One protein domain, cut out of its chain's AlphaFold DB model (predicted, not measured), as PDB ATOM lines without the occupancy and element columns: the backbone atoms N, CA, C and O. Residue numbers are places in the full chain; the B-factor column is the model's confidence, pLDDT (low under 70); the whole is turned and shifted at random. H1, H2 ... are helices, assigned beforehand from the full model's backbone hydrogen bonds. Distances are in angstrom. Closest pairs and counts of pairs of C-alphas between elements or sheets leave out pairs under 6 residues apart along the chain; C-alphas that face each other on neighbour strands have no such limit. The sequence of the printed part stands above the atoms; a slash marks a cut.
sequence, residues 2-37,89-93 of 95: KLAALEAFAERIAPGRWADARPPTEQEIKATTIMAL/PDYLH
ATOM      1  N   LYS A   2     229.653 202.179 185.482       93.00
ATOM      2  CA  LYS A   2     229.957 203.505 184.907       93.00
ATOM      3  C   LYS A   2     230.424 203.475 183.444       93.00
ATOM      4  O   LYS A   2     229.896 204.218 182.632       93.00
ATOM      5  N   LEU A   3     231.355 202.580 183.104       94.81
ATOM      6  CA  LEU A   3     231.859 202.439 181.732       94.81
ATOM      7  C   LEU A   3     230.752 202.045 180.743       94.81
ATOM      8  O   LEU A   3     230.580 202.712 179.735       94.81
ATOM      9  N   ALA A   4     229.951 201.036 181.089       95.19
ATOM     10  CA  ALA A   4     228.823 200.592 180.270       95.19
ATOM     11  C   ALA A   4     227.762 201.692 180.072       95.19
ATOM     12  O   ALA A   4     227.152 201.779 179.015       95.19
ATOM     13  N   ALA A   5     227.547 202.556 181.071       96.00
ATOM     14  CA  ALA A   5     226.642 203.696 180.933       96.00
ATOM     15  C   ALA A   5     227.202 204.782 179.994       96.00
ATOM     16  O   ALA A   5     226.441 205.354 179.219       96.00
ATOM     17  N   LEU A   6     228.516 205.046 180.028       96.50
ATOM     18  CA  LEU A   6     229.168 205.960 179.077       96.50
ATOM     19  C   LEU A   6     229.115 205.417 177.652       96.50
ATOM     20  O   LEU A   6     228.804 206.167 176.733       96.50
ATOM     21  N   GLU A   7     229.377 204.123 177.489       96.81
ATOM     22  CA  GLU A   7     229.260 203.424 176.211       96.81
ATOM     23  C   GLU A   7     227.835 203.529 175.663       96.81
ATOM     24  O   GLU A   7     227.636 204.053 174.572       96.81
ATOM     25  N   ALA A   8     226.826 203.152 176.455       96.69
ATOM     26  CA  ALA A   8     225.425 203.245 176.046       96.69
ATOM     27  C   ALA A   8     224.999 204.684 175.700       96.69
ATOM     28  O   ALA A   8     224.205 204.892 174.781       96.69
ATOM     29  N   PHE A   9     225.522 205.684 176.416       95.88
ATOM     30  CA  PHE A   9     225.268 207.092 176.123       95.88
ATOM     31  C   PHE A   9     225.917 207.538 174.804       95.88
ATOM     32  O   PHE A   9     225.246 208.150 173.973       95.88
ATOM     33  N   ALA A  10     227.191 207.203 174.583       95.44
ATOM     34  CA  ALA A  10     227.904 207.529 173.350       95.44
ATOM     35  C   ALA A  10     227.239 206.875 172.130       95.44
ATOM     36  O   ALA A  10     226.960 207.557 171.144       95.44
ATOM     37  N   GLU A  11     226.895 205.591 172.239       96.06
ATOM     38  CA  GLU A  11     226.236 204.818 171.184       96.06
ATOM     39  C   GLU A  11     224.804 205.293 170.903       96.06
ATOM     40  O   GLU A  11     224.325 205.183 169.776       96.06
ATOM     41  N   ARG A  12     224.114 205.889 171.887       94.94
ATOM     42  CA  ARG A  12     222.818 206.544 171.651       94.94
ATOM     43  C   ARG A  12     222.960 207.814 170.811       94.94
ATOM     44  O   ARG A  12     222.052 208.125 170.041       94.94
ATOM     45  N   ILE A  13     224.047 208.564 170.989       93.31
ATOM     46  CA  ILE A  13     224.287 209.815 170.259       93.31
ATOM     47  C   ILE A  13     224.813 209.518 168.854       93.31
ATOM     48  O   ILE A  13     224.257 210.008 167.873       93.31
ATOM     49  N   ALA A  14     225.870 208.719 168.746       93.75
ATOM     50  CA  ALA A  14     226.520 208.377 167.490       93.75
ATOM     51  C   ALA A  14     226.849 206.875 167.494       93.75
ATOM     52  O   ALA A  14     227.909 206.490 167.992       93.75
ATOM     53  N   PRO A  15     225.947 206.024 166.973       94.50
ATOM     54  CA  PRO A  15     226.170 204.581 166.917       94.50
ATOM     55  C   PRO A  15     227.476 204.244 166.184       94.50
ATOM     56  O   PRO A  15     227.693 204.719 165.076       94.50
ATOM     57  N   GLY A  16     228.339 203.431 166.788       95.06
ATOM     58  CA  GLY A  16     229.671 203.076 166.294       95.06
ATOM     59  C   GLY A  16     230.804 203.959 166.826       95.06
ATOM     60  O   GLY A  16     231.975 203.585 166.712       95.06
ATOM     61  N   ARG A  17     230.497 205.108 167.448       95.50
ATOM     62  CA  ARG A  17     231.520 206.051 167.915       95.50
ATOM     63  C   ARG A  17     232.374 205.489 169.043       95.50
ATOM     64  O   ARG A  17     233.553 205.830 169.118       95.50
ATOM     65  N   TRP A  18     231.808 204.673 169.928       96.81
ATOM     66  CA  TRP A  18     232.542 204.138 171.071       96.81
ATOM     67  C   TRP A  18     233.701 203.237 170.638       96.81
ATOM     68  O   TRP A  18     234.785 203.325 171.205       96.81
ATOM     69  N   ALA A  19     233.481 202.419 169.605       95.81
ATOM     70  CA  ALA A  19     234.496 201.527 169.049       95.81
ATOM     71  C   ALA A  19     235.554 202.265 168.206       95.81
ATOM     72  O   ALA A  19     236.699 201.826 168.145       95.81
ATOM     73  N   ASP A  20     235.172 203.372 167.563       95.56
ATOM     74  CA  ASP A  20     236.057 204.206 166.738       95.56
ATOM     75  C   ASP A  20     236.947 205.150 167.577       95.56
ATOM     76  O   ASP A  20     238.096 205.433 167.238       95.56
ATOM     77  N   ALA A  21     236.439 205.647 168.708       94.69
ATOM     78  CA  ALA A  21     237.192 206.528 169.592       94.69
ATOM     79  C   ALA A  21     238.200 205.770 170.476       94.69
ATOM     80  O   ALA A  21     238.033 204.602 170.821       94.69
ATOM     81  N   ARG A  22     239.246 206.474 170.936       96.31
ATOM     82  CA  ARG A  22     240.137 205.951 171.985       96.31
ATOM     83  C   ARG A  22     239.310 205.647 173.250       96.31
ATOM     84  O   ARG A  22     238.589 206.543 173.698       96.31
ATOM     85  N   PRO A  23     239.488 204.479 173.895       95.31
ATOM     86  CA  PRO A  23     238.834 204.181 175.168       95.31
ATOM     87  C   PRO A  23     239.159 205.228 176.244       95.31
ATOM     88  O   PRO A  23     240.301 205.702 176.287       95.31
ATOM     89  N   PRO A  24     238.218 205.577 177.139       96.75
ATOM     90  CA  PRO A  24     238.470 206.556 178.190       96.75
ATOM     91  C   PRO A  24     239.526 206.056 179.183       96.75
ATOM     92  O   PRO A  24     239.590 204.878 179.530       96.75
ATOM     93  N   THR A  25     240.357 206.974 179.667       97.38
ATOM     94  CA  THR A  25     241.323 206.728 180.744       97.38
ATOM     95  C   THR A  25     240.626 206.595 182.095       97.38
ATOM     96  O   THR A  25     239.518 207.094 182.307       97.38
ATOM     97  N   GLU A  26     241.319 206.012 183.072       96.44
ATOM     98  CA  GLU A  26     240.824 205.970 184.450       96.44
ATOM     99  C   GLU A  26     240.549 207.361 185.033       96.44
ATOM    100  O   GLU A  26     239.613 207.523 185.816       96.44
ATOM    101  N   GLN A  27     241.354 208.364 184.671       97.44
ATOM    102  CA  GLN A  27     241.179 209.731 185.157       97.44
ATOM    103  C   GLN A  27     239.909 210.365 184.583       97.44
ATOM    104  O   GLN A  27     239.137 210.953 185.337       97.44
ATOM    105  N   GLU A  28     239.648 210.182 183.286       97.19
ATOM    106  CA  GLU A  28     238.414 210.639 182.629       97.19
ATOM    107  C   GLU A  28     237.180 209.953 183.240       97.19
ATOM    108  O   GLU A  28     236.184 210.610 183.556       97.19
ATOM    109  N   ILE A  29     237.268 208.644 183.512       96.69
ATOM    110  CA  ILE A  29     236.192 207.905 184.182       96.69
ATOM    111  C   ILE A  29     235.980 208.441 185.600       96.69
ATOM    112  O   ILE A  29     234.836 208.626 186.004       96.69
ATOM    113  N   LYS A  30     237.038 208.703 186.378       96.38
ATOM    114  CA  LYS A  30     236.926 209.247 187.745       96.38
ATOM    115  C   LYS A  30     236.321 210.655 187.759       96.38
ATOM    116  O   LYS A  30     235.477 210.917 188.611       96.38
ATOM    117  N   ALA A  31     236.691 211.504 186.802       97.44
ATOM    118  CA  ALA A  31     236.243 212.896 186.707       97.44
ATOM    119  C   ALA A  31     234.786 213.072 186.234       97.44
ATOM    120  O   ALA A  31     234.208 214.138 186.420       97.44
ATOM    121  N   THR A  32     234.179 212.049 185.629       96.94
ATOM    122  CA  THR A  32     232.820 212.143 185.065       96.94
ATOM    123  C   THR A  32     231.772 211.662 186.065       96.94
ATOM    124  O   THR A  32     231.913 210.562 186.569       96.94
ATOM    125  N   THR A  33     230.680 212.374 186.337       96.44
ATOM    126  CA  THR A  33     229.561 211.830 187.146       96.44
ATOM    127  C   THR A  33     228.437 211.345 186.234       96.44
ATOM    128  O   THR A  33     228.082 212.036 185.286       96.44
ATOM    129  N   ILE A  34     227.870 210.165 186.511       95.19
ATOM    130  CA  ILE A  34     226.711 209.624 185.783       95.19
ATOM    131  C   ILE A  34     225.545 209.521 186.750       95.19
ATOM    132  O   ILE A  34     225.696 208.973 187.841       95.19
ATOM    133  N   MET A  35     224.393 210.026 186.325       95.75
ATOM    134  CA  MET A  35     223.134 209.927 187.053       95.75
ATOM    135  C   MET A  35     222.120 209.183 186.189       95.75
ATOM    136  O   MET A  35     222.113 209.334 184.969       95.75
ATOM    137  N   ALA A  36     221.272 208.385 186.829       93.94
ATOM    138  CA  ALA A  36     220.166 207.692 186.190       93.94
ATOM    139  C   ALA A  36     218.891 207.989 186.979       93.94
ATOM    140  O   ALA A  36     218.912 207.979 188.209       93.94
ATOM    141  N   LEU A  37     217.802 208.250 186.260       94.69
ATOM    142  CA  LEU A  37     216.475 208.459 186.825       94.69
ATOM    143  C   LEU A  37     215.542 207.412 186.202       94.69
ATOM    144  O   LEU A  37     215.396 207.418 184.976       94.69
ATOM    145  N   PRO A  89     233.854 209.243 159.305       94.44
ATOM    146  CA  PRO A  89     233.379 207.877 159.470       94.44
ATOM    147  C   PRO A  89     231.969 207.664 158.905       94.44
ATOM    148  O   PRO A  89     231.073 208.474 159.151       94.44
ATOM    149  N   ASP A  90     231.741 206.513 158.263       92.62
ATOM    150  CA  ASP A  90     230.458 206.135 157.644       92.62
ATOM    151  C   ASP A  90     229.246 206.305 158.572       92.62
ATOM    152  O   ASP A  90     228.154 206.676 158.140       92.62
ATOM    153  N   TYR A  91     229.424 206.059 159.874       92.06
ATOM    154  CA  TYR A  91     228.343 206.164 160.854       92.06
ATOM    155  C   TYR A  91     227.857 207.604 161.103       92.06
ATOM    156  O   TYR A  91     226.788 207.783 161.687       92.06
ATOM    157  N   LEU A  92     228.601 208.623 160.658       92.44
ATOM    158  CA  LEU A  92     228.202 210.033 160.726       92.44
ATOM    159  C   LEU A  92     227.450 210.512 159.479       92.44
ATOM    160  O   LEU A  92     226.841 211.576 159.527       92.44
ATOM    161  N   HIS A  93     227.449 209.733 158.395       85.56
ATOM    162  CA  HIS A  93     226.690 210.033 157.177       85.56
ATOM    163  C   HIS A  93     225.248 209.509 157.214       85.56
ATOM    164  O   HIS A  93     224.477 209.735 156.283       85.56
TER     165      HIS A  93
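Overview. This is residues 2 to 37 and 89 to 93 of the 95 residues of the protein "Pyridoxamine 5'-phosphate oxidase family protein" of Solirubrobacterales bacterium (UniProt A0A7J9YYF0). A flat, open frame of chain: the helix H1 makes one side, the short helix H2 sits at the corner after it, residues 21 to 25 run back roughly opposite H1, and the helix H3 makes the next corner. From H3, residues 32 to 37 run out as an extended arm past the beginning of H1, while residues 89 to 93 are a separate short piece beyond H2, across a cut. The printed part has 41 residues with three named helices, H1, H2 and H3 in chain order, and no named strand; its class is all helix. It is only just loose, close to compact, with a radius of gyration of the C-alphas of 11.3 A and spans of 31 by 25 by 12 A.

Along the chain. H1, the longest helix, covers residues 2 to 13 and measures 16.9 A from C-alpha 2 at (229.957, 203.505, 184.907) to C-alpha 13 at (224.287, 209.815, 170.259). H2 covers residues 17 to 20, 5.0 A. H3 covers residues 26 to 31, 8.6 A, and ends at C-alpha 31 at (236.243, 212.896, 186.707).

Arrangement. H1 touches H2 with residues 7 to 11 alone; the closest C-alphas, those of Glu 7 and Trp 18, are 6.1 A apart. H1 and H3 are close but not clearly touching, with the closest C-alphas, those of Leu 3 and Ile 29, 7.4 A apart. Their lines are about perpendicular, at 77 degrees. H2 and H3 are apart. In H1 and H3 every O i to N i+4 pair is within hydrogen-bond range; H2 is too short for such a pair, and its one O i to N i+3 pair is within range.

Size, cuts and confidence. The C-alphas of Leu 37 and Asp 90, the two farthest apart, are 32.4 A from each other. Residues 38 to 88 are not printed, and C-alphas 37 and 89 are 32.2 A apart across this cut. The links H1 to H2 and H2 to H3 are tight. The mean pLDDT of the printed part is 95.2, and no printed residue is under 70.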